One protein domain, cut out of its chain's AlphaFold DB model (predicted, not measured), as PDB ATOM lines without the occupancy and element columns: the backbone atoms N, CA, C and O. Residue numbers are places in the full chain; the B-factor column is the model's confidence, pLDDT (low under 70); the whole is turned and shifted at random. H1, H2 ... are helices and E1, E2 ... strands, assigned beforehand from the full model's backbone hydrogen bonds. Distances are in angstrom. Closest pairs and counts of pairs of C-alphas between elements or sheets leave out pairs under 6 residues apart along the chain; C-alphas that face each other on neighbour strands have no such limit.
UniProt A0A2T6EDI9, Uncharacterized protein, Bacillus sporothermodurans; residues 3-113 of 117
ATOM      1  N   TYR A   3     -32.060  53.513  15.092       83.44
ATOM      2  CA  TYR A   3     -33.393  53.496  14.501       83.44
ATOM      3  C   TYR A   3     -33.474  52.332  13.523       83.44
ATOM      4  O   TYR A   3     -32.476  51.968  12.896       83.44
ATOM      5  N   CYS A   4     -34.657  51.749  13.387       84.00
ATOM      6  CA  CYS A   4     -34.904  50.770  12.350       84.00
ATOM      7  C   CYS A   4     -34.837  51.454  10.980       84.00
ATOM      8  O   CYS A   4     -35.606  52.369  10.703       84.00
ATOM      9  N   HIS A   5     -33.967  50.974  10.094       84.25
ATOM     10  CA  HIS A   5     -33.852  51.502   8.731       84.25
ATOM     11  C   HIS A   5     -35.049  51.147   7.828       84.25
ATOM     12  O   HIS A   5     -35.115  51.635   6.704       84.25
ATOM     13  N   LEU A   6     -35.972  50.291   8.288       83.19
ATOM     14  CA  LEU A   6     -37.141  49.845   7.521       83.19
ATOM     15  C   LEU A   6     -38.424  50.600   7.902       83.19
ATOM     16  O   LEU A   6     -39.163  50.996   7.008       83.19
ATOM     17  N   CYS A   7     -38.676  50.835   9.194       87.50
ATOM     18  CA  CYS A   7     -39.883  51.537   9.664       87.50
ATOM     19  C   CYS A   7     -39.613  52.865  10.389       87.50
ATOM     20  O   CYS A   7     -40.554  53.574  10.728       87.50
ATOM     21  N   GLY A   8     -38.351  53.213  10.659       84.50
ATOM     22  CA  GLY A   8     -37.988  54.430  11.393       84.50
ATOM     23  C   GLY A   8     -38.229  54.370  12.907       84.50
ATOM     24  O   GLY A   8     -37.909  55.332  13.602       84.50
ATOM     25  N   GLU A   9     -38.750  53.262  13.444       85.44
ATOM     26  CA  GLU A   9     -38.977  53.107  14.884       85.44
ATOM     27  C   GLU A   9     -37.669  53.079  15.681       85.44
ATOM     28  O   GLU A   9     -36.615  52.630  15.215       85.44
ATOM     29  N   ARG A  10     -37.743  53.540  16.931       82.44
ATOM     30  CA  ARG A  10     -36.615  53.522  17.861       82.44
ATOM     31  C   ARG A  10     -36.345  52.094  18.336       82.44
ATOM     32  O   ARG A  10     -37.240  51.422  18.835       82.44
ATOM     33  N   ILE A  11     -35.089  51.656  18.259       77.25
ATOM     34  CA  ILE A  11     -34.654  50.366  18.802       77.25
ATOM     35  C   ILE A  11     -34.133  50.609  20.225       77.25
ATOM     36  O   ILE A  11     -33.054  51.172  20.422       77.25
ATOM     37  N   GLU A  12     -34.935  50.238  21.226       64.88
ATOM     38  CA  GLU A  12     -34.630  50.492  22.644       64.88
ATOM     39  C   GLU A  12     -33.648  49.481  23.258       64.88
ATOM     40  O   GLU A  12     -32.984  49.786  24.249       64.88
ATOM     41  N   LYS A  13     -33.497  48.295  22.654       55.09
ATOM     42  CA  LYS A  13     -32.540  47.263  23.088       55.09
ATOM     43  C   LYS A  13     -31.272  47.294  22.231       55.09
ATOM     44  O   LYS A  13     -31.306  47.678  21.069       55.09
ATOM     45  N   LYS A  14     -30.138  46.889  22.815       47.91
ATOM     46  CA  LYS A  14     -28.781  46.957  22.226       47.91
ATOM     47  C   LYS A  14     -28.581  46.185  20.910       47.91
ATOM     48  O   LYS A  14     -27.511  46.297  20.324       47.91
ATOM     49  N   GLU A  15     -29.570  45.446  20.429       51.72
ATOM     50  CA  GLU A  15     -29.433  44.516  19.312       51.72
ATOM     51  C   GLU A  15     -30.583  44.754  18.330       51.72
ATOM     52  O   GLU A  15     -31.669  44.200  18.452       51.72
ATOM     53  N   GLY A  16     -30.371  45.663  17.376       59.66
ATOM     54  CA  GLY A  16     -31.153  45.631  16.143       59.66
ATOM     55  C   GLY A  16     -30.695  44.434  15.316       59.66
ATOM     56  O   GLY A  16     -29.495  44.171  15.259       59.66
ATOM     57  N   TYR A  17     -31.618  43.737  14.659       71.62
ATOM     58  CA  TYR A  17     -31.271  42.629  13.771       71.62
ATOM     59  C   TYR A  17     -30.517  43.191  12.565       71.62
ATOM     60  O   TYR A  17     -31.009  44.102  11.884       71.62
ATOM     61  N   ILE A  18     -29.294  42.700  12.357       68.62
ATOM     62  CA  ILE A  18     -28.368  43.224  11.354       68.62
ATOM     63  C   ILE A  18     -28.572  42.494  10.032       68.62
ATOM     64  O   ILE A  18     -28.503  41.271   9.950       68.62
ATOM     65  N   GLY A  19     -28.770  43.280   8.984       69.25
ATOM     66  CA  GLY A  19     -28.858  42.811   7.616       69.25
ATOM     67  C   GLY A  19     -28.034  43.655   6.663       69.25
ATOM     68  O   GLY A  19     -27.270  44.523   7.068       69.25
ATOM     69  N   THR A  20     -28.219  43.405   5.380       63.22
ATOM     70  CA  THR A  20     -27.606  44.082   4.246       63.22
ATOM     71  C   THR A  20     -28.703  44.303   3.216       63.22
ATOM     72  O   THR A  20     -29.267  43.336   2.724       63.22
ATOM     73  N   LYS A  21     -29.001  45.551   2.874       67.00
ATOM     74  CA  LYS A  21     -29.925  45.922   1.796       67.00
ATOM     75  C   LYS A  21     -29.146  46.747   0.788       67.00
ATOM     76  O   LYS A  21     -28.487  47.699   1.198       67.00
ATOM     77  N   GLU A  22     -29.185  46.375  -0.492       70.00
ATOM     78  CA  GLU A  22     -28.408  47.065  -1.543       70.00
ATOM     79  C   GLU A  22     -26.917  47.216  -1.164       70.00
ATOM     80  O   GLU A  22     -26.345  48.302  -1.224       70.00
ATOM     81  N   GLU A  23     -26.305  46.129  -0.673       70.00
ATOM     82  CA  GLU A  23     -24.902  46.077  -0.204       70.00
ATOM     83  C   GLU A  23     -24.570  46.959   1.017       70.00
ATOM     84  O   GLU A  23     -23.431  46.977   1.485       70.00
ATOM     85  N   LYS A  24     -25.562  47.641   1.602       71.19
ATOM     86  CA  LYS A  24     -25.399  48.461   2.806       71.19
ATOM     87  C   LYS A  24     -25.932  47.748   4.031       71.19
ATOM     88  O   LYS A  24     -27.048  47.238   4.037       71.19
ATOM     89  N   LEU A  25     -25.142  47.768   5.096       74.06
ATOM     90  CA  LEU A  25     -25.517  47.191   6.378       74.06
ATOM     91  C   LEU A  25     -26.705  47.970   6.965       74.06
ATOM     92  O   LEU A  25     -26.663  49.199   7.065       74.06
ATOM     93  N   ILE A  26     -27.778  47.266   7.326       75.69
ATOM     94  CA  ILE A  26     -28.977  47.856   7.917       75.69
ATOM     95  C   ILE A  26     -29.298  47.268   9.287       75.69
ATOM     96  O   ILE A  26     -29.030  46.100   9.550       75.69
ATOM     97  N   HIS A  27     -29.916  48.081  10.143       78.56
ATOM     98  CA  HIS A  27     -30.479  47.651  11.417       78.56
ATOM     99  C   HIS A  27     -32.002  47.609  11.311       78.56
ATOM    100  O   HIS A  27     -32.631  48.567  10.851       78.56
ATOM    101  N   SER A  28     -32.601  46.513  11.759       79.44
ATOM    102  CA  SER A  28     -34.050  46.325  11.785       79.44
ATOM    103  C   SER A  28     -34.563  46.087  13.206       79.44
ATOM    104  O   SER A  28     -33.867  45.501  14.038       79.44
ATOM    105  N   CYS A  29     -35.766  46.586  13.510       84.44
ATOM    106  CA  CYS A  29     -36.496  46.145  14.697       84.44
ATOM    107  C   CYS A  29     -36.993  44.708  14.483       84.44
ATOM    108  O   CYS A  29     -37.057  44.233  13.347       84.44
ATOM    109  N   PHE A  30     -37.372  44.027  15.566       82.38
ATOM    110  CA  PHE A  30     -37.845  42.643  15.496       82.38
ATOM    111  C   PHE A  30     -39.024  42.477  14.526       82.38
ATOM    112  O   PHE A  30     -38.991  41.595  13.680       82.38
ATOM    113  N   ASN A  31     -40.014  43.374  14.560       85.00
ATOM    114  CA  ASN A  31     -41.180  43.291  13.673       85.00
ATOM    115  C   ASN A  31     -40.790  43.332  12.189       85.00
ATOM    116  O   ASN A  31     -41.234  42.494  11.405       85.00
ATOM    117  N   CYS A  32     -39.927  44.276  11.804       84.25
ATOM    118  CA  CYS A  32     -39.446  44.355  10.429       84.25
ATOM    119  C   CYS A  32     -38.563  43.162  10.059       84.25
ATOM    120  O   CYS A  32     -38.661  42.688   8.936       84.25
ATOM    121  N   TYR A  33     -37.741  42.659  10.985       82.69
ATOM    122  CA  TYR A  33     -36.950  41.449  10.772       82.69
ATOM    123  C   TYR A  33     -37.843  40.241  10.474       82.69
ATOM    124  O   TYR A  33     -37.674  39.602   9.440       82.69
ATOM    125  N   ILE A  34     -38.851  39.977  11.309       83.94
ATOM    126  CA  ILE A  34     -39.788  38.865  11.106       83.94
ATOM    127  C   ILE A  34     -40.540  38.995   9.783       83.94
ATOM    128  O   ILE A  34     -40.750  37.991   9.110       83.94
ATOM    129  N   GLY A  35     -40.891  40.221   9.380       83.75
ATOM    130  CA  GLY A  35     -41.518  40.493   8.085       83.75
ATOM    131  C   GLY A  35     -40.650  40.154   6.866       83.75
ATOM    132  O   GLY A  35     -41.180  40.089   5.764       83.75
ATOM    133  N   THR A  36     -39.343  39.928   7.043       79.62
ATOM    134  CA  THR A  36     -38.442  39.451   5.973       79.62
ATOM    135  C   THR A  36     -38.308  37.928   5.913       79.62
ATOM    136  O   THR A  36     -37.638  37.412   5.019       79.62
ATOM    137  N   LEU A  37     -38.902  37.199   6.864       85.06
ATOM    138  CA  LEU A  37     -38.796  35.746   6.957       85.06
ATOM    139  C   LEU A  37     -40.041  35.073   6.393       85.06
ATOM    140  O   LEU A  37     -41.165  35.521   6.614       85.06
ATOM    141  N   GLU A  38     -39.842  33.926   5.761       85.88
ATOM    142  CA  GLU A  38     -40.924  33.162   5.148       85.88
ATOM    143  C   GLU A  38     -41.274  31.945   6.008       85.88
ATOM    144  O   GLU A  38     -40.384  31.326   6.608       85.88
ATOM    145  N   PRO A  39     -42.564  31.586   6.115       89.62
ATOM    146  CA  PRO A  39     -42.979  30.398   6.838       89.62
ATOM    147  C   PRO A  39     -42.647  29.133   6.037       89.62
ATOM    148  O   PRO A  39     -43.027  28.988   4.878       89.62
ATOM    149  N   ILE A  40     -42.009  28.174   6.696       89.81
ATOM    150  CA  ILE A  40     -41.722  26.831   6.199       89.81
ATOM    151  C   ILE A  40     -42.274  25.785   7.173       89.81
ATOM    152  O   ILE A  40     -42.543  26.072   8.342       89.81
ATOM    153  N   LYS A  41     -42.443  24.552   6.688       90.00
ATOM    154  CA  LYS A  41     -42.756  23.397   7.534       90.00
ATOM    155  C   LYS A  41     -41.452  22.701   7.915       90.00
ATOM    156  O   LYS A  41     -40.722  22.266   7.026       90.00
ATOM    157  N   PHE A  42     -41.176  22.575   9.207       88.19
ATOM    158  CA  PHE A  42     -40.018  21.851   9.729       88.19
ATOM    159  C   PHE A  42     -40.468  21.009  10.916       88.19
ATOM    160  O   PHE A  42     -41.041  21.549  11.853       88.19
ATOM    161  N   ASP A  43     -40.242  19.696  10.849       88.12
ATOM    162  CA  ASP A  43     -40.679  18.747  11.882       88.12
ATOM    163  C   ASP A  43     -42.157  18.912  12.283       88.12
ATOM    164  O   ASP A  43     -42.508  19.113  13.437       88.12
ATOM    165  N   ASN A  44     -43.032  18.940  11.274       87.12
ATOM    166  CA  ASN A  44     -44.469  19.210  11.407       87.12
ATOM    167  C   ASN A  44     -44.883  20.563  12.003       87.12
ATOM    168  O   ASN A  44     -46.067  20.888  11.963       87.12
ATOM    169  N   GLU A  45     -43.926  21.398  12.380       88.81
ATOM    170  CA  GLU A  45     -44.147  22.704  12.975       88.81
ATOM    171  C   GLU A  45     -43.981  23.835  11.954       88.81
ATOM    172  O   GLU A  45     -43.244  23.738  10.962       88.81
ATOM    173  N   LYS A  46     -44.704  24.936  12.186       90.12
ATOM    174  CA  LYS A  46     -44.597  26.150  11.369       90.12
ATOM    175  C   LYS A  46     -43.442  26.996  11.889       90.12
ATOM    176  O   LYS A  46     -43.541  27.622  12.943       90.12
ATOM    177  N   VAL A  47     -42.369  27.064  11.113       90.62
ATOM    178  CA  VAL A  47     -41.137  27.770  11.479       90.62
ATOM    179  C   VAL A  47     -40.843  28.845  10.443       90.62
ATOM    180  O   VAL A  47     -41.190  28.696   9.278       90.62
ATOM    181  N   ARG A  48     -40.236  29.960  10.845       90.38
ATOM    182  CA  ARG A  48     -39.825  31.023   9.919       90.38
ATOM    183  C   ARG A  48     -38.357  30.856   9.544       90.38
ATOM    184  O   ARG A  48     -37.541  30.513  10.397       90.38
ATOM    185  N   TYR A  49     -38.017  31.117   8.289       85.56
ATOM    186  CA  TYR A  49     -36.642  31.023   7.801       85.56
ATOM    187  C   TYR A  49     -36.332  32.176   6.837       85.56
ATOM    188  O   TYR A  49     -37.181  32.523   6.008       85.56
ATOM    189  N   PRO A  50     -35.144  32.803   6.924       74.62
ATOM    190  CA  PRO A  50     -34.729  33.802   5.948       74.62
ATOM    191  C   PRO A  50     -34.473  33.121   4.597       74.62
ATOM    192  O   PRO A  50     -33.460  32.452   4.418       74.62
ATOM    193  N   LEU A  51     -35.373  33.301   3.623       64.38
ATOM    194  CA  LEU A  51     -35.188  32.753   2.266       64.38
ATOM    195  C   LEU A  51     -34.187  33.541   1.415       64.38
ATOM    196  O   LEU A  51     -33.920  33.159   0.270       64.38
ATOM    197  N   VAL A  52     -33.614  34.632   1.928       53.53
ATOM    198  CA  VAL A  52     -32.700  35.426   1.114       53.53
ATOM    199  C   VAL A  52     -31.335  34.752   1.018       53.53
ATOM    200  O   VAL A  52     -30.582  34.683   1.985       53.53
ATOM    201  N   GLY A  53     -31.014  34.285  -0.193       51.88
ATOM    202  CA  GLY A  53     -29.739  33.649  -0.513       51.88
ATOM    203  C   GLY A  53     -29.726  32.125  -0.389       51.88
ATOM    204  O   GLY A  53     -28.711  31.617   0.068       51.88
ATOM    205  N   LEU A  54     -30.819  31.442  -0.787       56.47
ATOM    206  CA  LEU A  54     -30.950  29.991  -1.061       56.47
ATOM    207  C   LEU A  54     -29.739  29.156  -0.616       56.47
ATOM    208  O   LEU A  54     -28.950  28.688  -1.439       56.47
ATOM    209  N   ARG A  55     -29.592  28.979   0.696       71.81
ATOM    210  CA  ARG A  55     -28.711  27.960   1.251       71.81
ATOM    211  C   ARG A  55     -29.536  26.970   2.034       71.81
ATOM    212  O   ARG A  55     -30.476  27.357   2.736       71.81
ATOM    213  N   ASP A  56     -29.140  25.713   1.927       78.81
ATOM    214  CA  ASP A  56     -29.712  24.657   2.738       78.81
ATOM    215  C   ASP A  56     -29.508  24.967   4.224       78.81
ATOM    216  O   ASP A  56     -28.531  25.613   4.632       78.81
ATOM    217  N   ILE A  57     -30.461  24.506   5.030       85.06
ATOM    218  CA  ILE A  57     -30.353  24.533   6.484       85.06
ATOM    219  C   ILE A  57     -29.160  23.657   6.883       85.06
ATOM    220  O   ILE A  57     -29.034  22.512   6.449       85.06
ATOM    221  N   GLN A  58     -28.275  24.195   7.715       85.75
ATOM    222  CA  GLN A  58     -27.046  23.540   8.147       85.75
ATOM    223  C   GLN A  58     -27.119  23.134   9.617       85.75
ATOM    224  O   GLN A  58     -27.758  23.789  10.431       85.75
ATOM    225  N   LEU A  59     -26.366  22.099  10.003       87.31
ATOM    226  CA  LEU A  59     -26.306  21.624  11.396       87.31
ATOM    227  C   LEU A  59     -25.826  22.689  12.400       87.31
ATOM    228  O   LEU A  59     -26.083  22.573  13.597       87.31
ATOM    229  N   HIS A  60     -25.112  23.716  11.943       86.94
ATOM    230  CA  HIS A  60     -24.660  24.810  12.805       86.94
ATOM    231  C   HIS A  60     -25.744  25.859  13.063       86.94
ATOM    232  O   HIS A  60     -25.608  26.627  14.013       86.94
ATOM    233  N   ASP A  61     -26.813  25.864  12.265       88.75
ATOM    234  CA  ASP A  61     -27.946  26.760  12.458       88.75
ATOM    235  C   ASP A  61     -28.676  26.422  13.759       88.75
ATOM    236  O   ASP A  61     -28.438  25.392  14.403       88.75
ATOM    237  N   SER A  62     -29.564  27.312  14.177       90.69
ATOM    238  CA  SER A  62     -30.278  27.162  15.435       90.69
ATOM    239  C   SER A  62     -31.764  27.417  15.283       90.69
ATOM    240  O   SER A  62     -32.170  28.311  14.553       90.69
ATOM    241  N   ILE A  63     -32.575  26.647  15.998       92.38
ATOM    242  CA  ILE A  63     -33.988  26.947  16.196       92.38
ATOM    243  C   ILE A  63     -34.093  27.856  17.411       92.38
ATOM    244  O   ILE A  63     -33.583  27.523  18.485       92.38
ATOM    245  N   VAL A  64     -34.760  28.990  17.248       91.81
ATOM    246  CA  VAL A  64     -34.912  30.015  18.276       91.81
ATOM    247  C   VAL A  64     -36.384  30.308  18.491       91.81
ATOM    248  O   VAL A  64     -37.150  30.458  17.539       91.81
ATOM    249  N   PHE A  65     -36.766  30.385  19.760       92.44
ATOM    250  CA  PHE A  65     -38.112  30.702  20.210       92.44
ATOM    251  C   PHE A  65     -38.113  32.127  20.734       92.44
ATOM    252  O   PHE A  65     -37.439  32.427  21.718       92.44
ATOM    253  N   TYR A  66     -38.895  32.988  20.104       90.31
ATOM    254  CA  TYR A  66     -39.142  34.350  20.546       90.31
ATOM    255  C   TYR A  66     -40.576  34.495  21.037       90.31
ATOM    256  O   TYR A  66     -41.472  33.798  20.563       90.31
ATOM    257  N   ASN A  67     -40.808  35.442  21.945       89.12
ATOM    258  CA  ASN A  67     -42.154  35.975  22.141       89.12
ATOM    259  C   ASN A  67     -42.458  37.106  21.141       89.12
ATOM    260  O   ASN A  67     -41.564  37.618  20.465       89.12
ATOM    261  N   VAL A  68     -43.710  37.567  21.107       86.88
ATOM    262  CA  VAL A  68     -44.155  38.700  20.265       86.88
ATOM    263  C   VAL A  68     -43.391  40.010  20.503       86.88
ATOM    264  O   VAL A  68     -43.356  40.870  19.630       86.88
ATOM    265  N   ALA A  69     -42.740  40.163  21.659       84.00
ATOM    266  CA  ALA A  69     -41.907  41.321  21.987       84.00
ATOM    267  C   ALA A  69     -40.439  41.167  21.530       84.00
ATOM    268  O   ALA A  69     -39.595  41.994  21.893       84.00
ATOM    269  N   GLY A  70     -40.106  40.099  20.797       79.25
ATOM    270  CA  GLY A  70     -38.749  39.813  20.326       79.25
ATOM    271  C   GLY A  70     -37.780  39.397  21.430       79.25
ATOM    272  O   GLY A  70     -36.572  39.564  21.291       79.25
ATOM    273  N   LYS A  71     -38.278  38.900  22.568       85.62
ATOM    274  CA  LYS A  71     -37.432  38.320  23.619       85.62
ATOM    275  C   LYS A  71     -37.169  36.853  23.297       85.62
ATOM    276  O   LYS A  71     -38.123  36.087  23.198       85.62
ATOM    277  N   GLU A  72     -35.896  36.474  23.196       89.38
ATOM    278  CA  GLU A  72     -35.489  35.068  23.107       89.38
ATOM    279  C   GLU A  72     -35.896  34.325  24.392       89.38
ATOM    280  O   GLU A  72     -35.626  34.774  25.510       89.38
ATOM    281  N   LEU A  73     -36.586  33.202  24.217       90.88
ATOM    282  CA  LEU A  73     -37.075  32.314  25.271       90.88
ATOM    283  C   LEU A  73     -36.263  31.019  25.329       90.88
ATOM    284  O   LEU A  73     -36.043  30.480  26.412       90.88
ATOM    285  N   ALA A  74     -35.834  30.515  24.169       91.75
ATOM    286  CA  ALA A  74     -35.030  29.306  24.047       91.75
ATOM    287  C   ALA A  74     -34.278  29.271  22.709       91.75
ATOM    288  O   ALA A  74     -34.756  29.808  21.709       91.75
ATOM    289  N   ARG A  75     -33.142  28.565  22.691       92.75
ATOM    290  CA  ARG A  75     -32.333  28.292  21.498       92.75
ATOM    291  C   ARG A  75     -31.833  26.853  21.507       92.75
ATOM    292  O   ARG A  75     -31.378  26.355  22.535       92.75
ATOM    293  N   ILE A  76     -31.881  26.208  20.348       92.00
ATOM    294  CA  ILE A  76     -31.394  24.846  20.120       92.00
ATOM    295  C   ILE A  76     -30.505  24.873  18.888       92.00
ATOM    296  O   ILE A  76     -30.941  25.323  17.835       92.00
ATOM    297  N   TYR A  77     -29.284  24.356  18.976       91.56
ATOM    298  CA  TYR A  77     -28.474  24.147  17.775       91.56
ATOM    299  C   TYR A  77     -28.951  22.900  17.032       91.56
ATOM    300  O   TYR A  77     -29.169  21.857  17.658       91.56
ATOM    301  N   LEU A  78     -29.045  22.971  15.704       91.00
ATOM    302  CA  LEU A  78     -29.507  21.856  14.876       91.00
ATOM    303  C   LEU A  78     -28.612  20.617  14.991       91.00
ATOM    304  O   LEU A  78     -29.109  19.500  14.931       91.00
ATOM    305  N   LYS A  79     -27.319  20.781  15.290       92.94
ATOM    306  CA  LYS A  79     -26.394  19.672  15.592       92.94
ATOM    307  C   LYS A  79     -26.820  18.802  16.781       92.94
ATOM    308  O   LYS A  79     -26.334  17.688  16.919       92.94
ATOM    309  N   SER A  80     -27.649  19.344  17.672       91.50
ATOM    310  CA  SER A  80     -28.182  18.668  18.862       91.50
ATOM    311  C   SER A  80     -29.689  18.426  18.768       91.50
ATOM    312  O   SER A  80     -30.308  18.066  19.765       91.50
ATOM    313  N   TYR A  81     -30.280  18.684  17.601       92.25
ATOM    314  CA  TYR A  81     -31.712  18.569  17.385       92.25
ATOM    315  C   TYR A  81     -32.131  17.118  17.170       92.25
ATOM    316  O   TYR A  81     -31.514  16.400  16.387       92.25
ATOM    317  N   ASN A  82     -33.224  16.731  17.820       92.19
ATOM    318  CA  ASN A  82     -33.932  15.480  17.603       92.19
ATOM    319  C   ASN A  82     -35.379  15.789  17.203       92.19
ATOM    320  O   ASN A  82     -35.955  16.776  17.665       92.19
ATOM    321  N   GLU A  83     -35.964  14.924  16.377       90.75
ATOM    322  CA  GLU A  83     -37.380  14.991  15.997       90.75
ATOM    323  C   GLU A  83     -38.286  15.079  17.243       90.75
ATOM    324  O   GLU A  83     -38.031  14.433  18.264       90.75
ATOM    325  N   GLY A  84     -39.309  15.930  17.191       90.81
ATOM    326  CA  GLY A  84     -40.225  16.241  18.290       90.81
ATOM    327  C   GLY A  84     -39.704  17.258  19.317       90.81
ATOM    328  O   GLY A  84     -40.434  17.622  20.243       90.81
ATOM    329  N   MET A  85     -38.466  17.760  19.196       93.38
ATOM    330  CA  MET A  85     -37.930  18.727  20.168       93.38
ATOM    331  C   MET A  85     -38.644  20.080  20.139       93.38
ATOM    332  O   MET A  85     -38.737  20.716  21.194       93.38
ATOM    333  N   ILE A  86     -39.141  20.531  18.979       92.44
ATOM    334  CA  ILE A  86     -39.897  21.791  18.902       92.44
ATOM    335  C   ILE A  86     -41.154  21.695  19.770       92.44
ATOM    336  O   ILE A  86     -41.335  22.523  20.664       92.44
ATOM    337  N   ASP A  87     -41.957  20.651  19.582       92.00
ATOM    338  CA  ASP A  87     -43.182  20.414  20.354       92.00
ATOM    339  C   ASP A  87     -42.923  20.262  21.848       92.00
ATOM    340  O   ASP A  87     -43.644  20.822  22.684       92.00
ATOM    341  N   PHE A  88     -41.853  19.548  22.199       92.12
ATOM    342  CA  PHE A  88     -41.439  19.403  23.587       92.12
ATOM    343  C   PHE A  88     -41.130  20.761  24.233       92.12
ATOM    344  O   PHE A  88     -41.575  21.040  25.351       92.12
ATOM    345  N   ILE A  89     -40.400  21.635  23.534       92.06
ATOM    346  CA  ILE A  89     -40.038  22.959  24.056       92.06
ATOM    347  C   ILE A  89     -41.238  23.898  24.081       92.06
ATOM    348  O   ILE A  89     -41.407  24.586  25.085       92.06
ATOM    349  N   LYS A  90     -42.114  23.883  23.069       91.50
ATOM    350  CA  LYS A  90     -43.395  24.614  23.100       91.50
ATOM    351  C   LYS A  90     -44.193  24.257  24.353       91.50
ATOM    352  O   LYS A  90     -44.551  25.143  25.127       91.50
ATOM    353  N   SER A  91     -44.377  22.960  24.599       91.38
ATOM    354  CA  SER A  91     -45.111  22.446  25.762       91.38
ATOM    355  C   SER A  91     -44.478  22.888  27.084       91.38
ATOM    356  O   SER A  91     -45.174  23.222  28.046       91.38
ATOM    357  N   LYS A  92     -43.142  22.915  27.146       91.94
ATOM    358  CA  LYS A  92     -42.409  23.395  28.320       91.94
ATOM    359  C   LYS A  92     -42.575  24.903  28.521       91.94
ATOM    360  O   LYS A  92     -42.848  25.328  29.637       91.94
ATOM    361  N   LEU A  93     -42.458  25.703  27.462       91.88
ATOM    362  CA  LEU A  93     -42.627  27.157  27.527       91.88
ATOM    363  C   LEU A  93     -44.051  27.546  27.948       91.88
ATOM    364  O   LEU A  93     -44.217  28.436  28.780       91.88
ATOM    365  N   GLN A  94     -45.062  26.838  27.441       89.81
ATOM    366  CA  GLN A  94     -46.456  26.983  27.870       89.81
ATOM    367  C   GLN A  94     -46.621  26.713  29.367       89.81
ATOM    368  O   GLN A  94     -47.263  27.488  30.070       89.81
ATOM    369  N   ARG A  95     -46.017  25.631  29.873       89.88
ATOM    370  CA  ARG A  95     -46.111  25.256  31.289       89.88
ATOM    371  C   ARG A  95     -45.365  26.225  32.209       89.88
ATOM    372  O   ARG A  95     -45.900  26.594  33.248       89.88
ATOM    373  N   ASP A  96     -44.144  26.599  31.840       88.94
ATOM    374  CA  ASP A  96     -43.232  27.342  32.714       88.94
ATOM    375  C   ASP A  96     -43.518  28.854  32.699       88.94
ATOM    376  O   ASP A  96     -43.316  29.530  33.708       88.94
ATOM    377  N   PHE A  97     -44.001  29.390  31.570       85.06
ATOM    378  CA  PHE A  97     -44.208  30.831  31.377       85.06
ATOM    379  C   PHE A  97     -45.655  31.225  31.060       85.06
ATOM    380  O   PHE A  97     -45.934  32.419  30.973       85.06
ATOM    381  N   GLY A  98     -46.571  30.267  30.881       85.75
ATOM    382  CA  GLY A  98     -47.964  30.554  30.520       85.75
ATOM    383  C   GLY A  98     -48.128  31.164  29.124       85.75
ATOM    384  O   GLY A  98     -49.146  31.793  28.861       85.75
ATOM    385  N   ILE A  99     -47.125  31.014  28.253       85.12
ATOM    386  CA  ILE A  99     -47.120  31.571  26.896       85.12
ATOM    387  C   ILE A  99     -47.974  30.685  25.992       85.12
ATOM    388  O   ILE A  99     -47.759  29.478  25.945       85.12
ATOM    389  N   THR A 100     -48.915  31.268  25.263       86.75
ATOM    390  CA  THR A 100     -49.770  30.557  24.300       86.75
ATOM    391  C   THR A 100     -49.044  30.281  22.978       86.75
ATOM    392  O   THR A 100     -48.001  30.866  22.689       86.75
ATOM    393  N   GLU A 101     -49.574  29.378  22.145       78.56
ATOM    394  CA  GLU A 101     -48.962  29.084  20.836       78.56
ATOM    395  C   GLU A 101     -48.868  30.314  19.928       78.56
ATOM    396  O   GLU A 101     -47.838  30.520  19.290       78.56
ATOM    397  N   ASP A 102     -49.897  31.161  19.925       83.38
ATOM    398  CA  ASP A 102     -49.945  32.372  19.098       83.38
ATOM    399  C   ASP A 102     -48.918  33.430  19.531       83.38
ATOM    400  O   ASP A 102     -48.557  34.323  18.760       83.38
ATOM    401  N   GLU A 103     -48.414  33.324  20.761       87.69
ATOM    402  CA  GLU A 103     -47.395  34.214  21.307       87.69
ATOM    403  C   GLU A 103     -45.965  33.756  20.993       87.69
ATOM    404  O   GLU A 103     -45.016  34.505  21.257       87.69
ATOM    405  N   LEU A 104     -45.798  32.555  20.423       91.12
ATOM    406  CA  LEU A 104     -44.505  31.986  20.064       91.12
ATOM    407  C   LEU A 104     -44.160  32.241  18.597       91.12
ATOM    408  O   LEU A 104     -44.892  31.924  17.660       91.12
ATOM    409  N   ILE A 105     -42.957  32.762  18.389       91.25
ATOM    410  CA  ILE A 105     -42.358  32.930  17.073       91.25
ATOM    411  C   ILE A 105     -41.134  32.028  16.996       91.25
ATOM    412  O   ILE A 105     -40.132  32.263  17.665       91.25
ATOM    413  N   ILE A 106     -41.232  30.988  16.171       93.38
ATOM    414  CA  ILE A 106     -40.171  30.001  15.971       93.38
ATOM    415  C   ILE A 106     -39.426  30.346  14.686       93.38
ATOM    416  O   ILE A 106     -40.054  30.550  13.639       93.38
ATOM    417  N   ILE A 107     -38.101  30.424  14.765       90.75
ATOM    418  CA  ILE A 107     -37.222  30.793  13.651       90.75
ATOM    419  C   ILE A 107     -36.085  29.779  13.559       90.75
ATOM    420  O   ILE A 107     -35.496  29.442  14.581       90.75
ATOM    421  N   ILE A 108     -35.739  29.330  12.353       90.31
ATOM    422  CA  ILE A 108     -34.420  28.737  12.108       90.31
ATOM    423  C   ILE A 108     -33.478  29.889  11.755       90.31
ATOM    424  O   ILE A 108     -33.528  30.451  10.661       90.31
ATOM    425  N   GLU A 109     -32.666  30.292  12.725       85.94
ATOM    426  CA  GLU A 109     -31.643  31.320  12.581       85.94
ATOM    427  C   GLU A 109     -30.343  30.692  12.097       85.94
ATOM    428  O   GLU A 109     -29.773  29.850  12.810       85.94
ATOM    429  N   PRO A 110     -29.834  31.100  10.927       79.19
ATOM    430  CA  PRO A 110     -28.616  30.504  10.434       79.19
ATOM    431  C   PRO A 110     -27.390  31.163  11.087       79.19
ATOM    432  O   PRO A 110     -27.391  32.362  11.369       79.19
ATOM    433  N   PHE A 111     -26.364  30.363  11.393       66.19
ATOM    434  CA  PHE A 111     -25.271  30.747  12.312       66.19
ATOM    435  C   PHE A 111     -24.442  31.960  11.848       66.19
ATOM    436  O   PHE A 111     -23.820  32.642  12.662       66.19
ATOM    437  N   ASP A 112     -24.423  32.229  10.543       58.53
ATOM    438  CA  ASP A 112     -23.513  33.160   9.878       58.53
ATOM    439  C   ASP A 112     -24.212  34.164   8.943       58.53
ATOM    440  O   ASP A 112     -23.614  34.676   7.992       58.53
ATOM    441  N   VAL A 113     -25.487  34.480   9.185       53.72
ATOM    442  CA  VAL A 113     -26.256  35.280   8.221       53.72
ATOM    443  C   VAL A 113     -26.010  36.769   8.365       53.72
ATOM    444  O   VAL A 113     -26.465  37.428   9.296       53.72
TER     445      VAL A 113
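AT A GLANCE: This is residues 3 to 113 of the 117 residues of an uncharacterized protein of Bacillus sporothermodurans (UniProt A0A2T6EDI9). A three-stranded sheet, E6 E5 E7, has the helix H2 over one face and the hairpin E3 E4 packed on its edge strand E7 through E4. At the other end of the longest axis from H2, a small head of the hairpin E1 E2 and short H1, with residues 3 to 16 before them, is apart from that sheet. The printed part has 111 residues, with two named helices and seven named strands in the order E1 E2 H1 E3 E4 E5 E6 H2 E7; the three sheets are antiparallel and the class is mixed, helices and strands. It is compact, with a radius of gyration of the C-alphas of 14.5 A and spans of 39 by 32 by 21 A.

HOW THE PARTS SIT: Go first to E1, residues 17 to 21, and E2, residues 24 to 28, an antiparallel hairpin; look for N 19 and O 26, 2.9 A apart. Next comes H1, residues 30 to 34, whose closest C-alphas to E1 are those of Tyr 33 and Tyr 17, 6.5 A apart. E3, residues 38 to 42, and E4, residues 45 to 49, form a second antiparallel hairpin, with N 40 and O 47 2.8 A apart. After it, E5, residues 62 to 67, and E6, residues 72 to 77, make a third, with N 63 and O 76 2.8 A apart. H2, residues 85 to 97, is on the sheet that E6, E5 and E7, residues 104 to 109, make: two layers, a helix on one face of a sheet. Its height over the sheet is 9.0 A, and it lies over E5, only just along the strands at 29 degrees on the local plane. E5 and E7 are antiparallel at 152 degrees, with N 64 and O 107 2.8 A apart. E6, H2 and E7 are a split strand-helix-strand unit, two strands running the same way with E5 between them, and its crossover is right-handed. The closest C-alphas of E4 and E7 are those of Arg 48 and Ile 107, 4.6 A apart. In H1 and H2 every O i to N i+4 pair is within hydrogen-bond range.

IN THESE COORDINATES: Find C-alpha 17 at (-31.271, 42.629, 13.771), where E1 begins. H2 runs 17.7 A from C-alpha 85 at (-37.930, 18.727, 20.168). E5 spans 16.2 A, E6 14.0 A and E7 14.9 A; E7 ends at C-alpha 109, (-31.643, 31.320, 12.581).

THE WHOLE: The C-alphas farthest apart are those of Glu 23 and Arg 95, 43.3 A. The printed part has no cut, and the link E4 to E5 is long, with 12 residues. pLDDT is under 70 at residues 12 to 16, 18 to 21, 51 to 54 and 111 to 113.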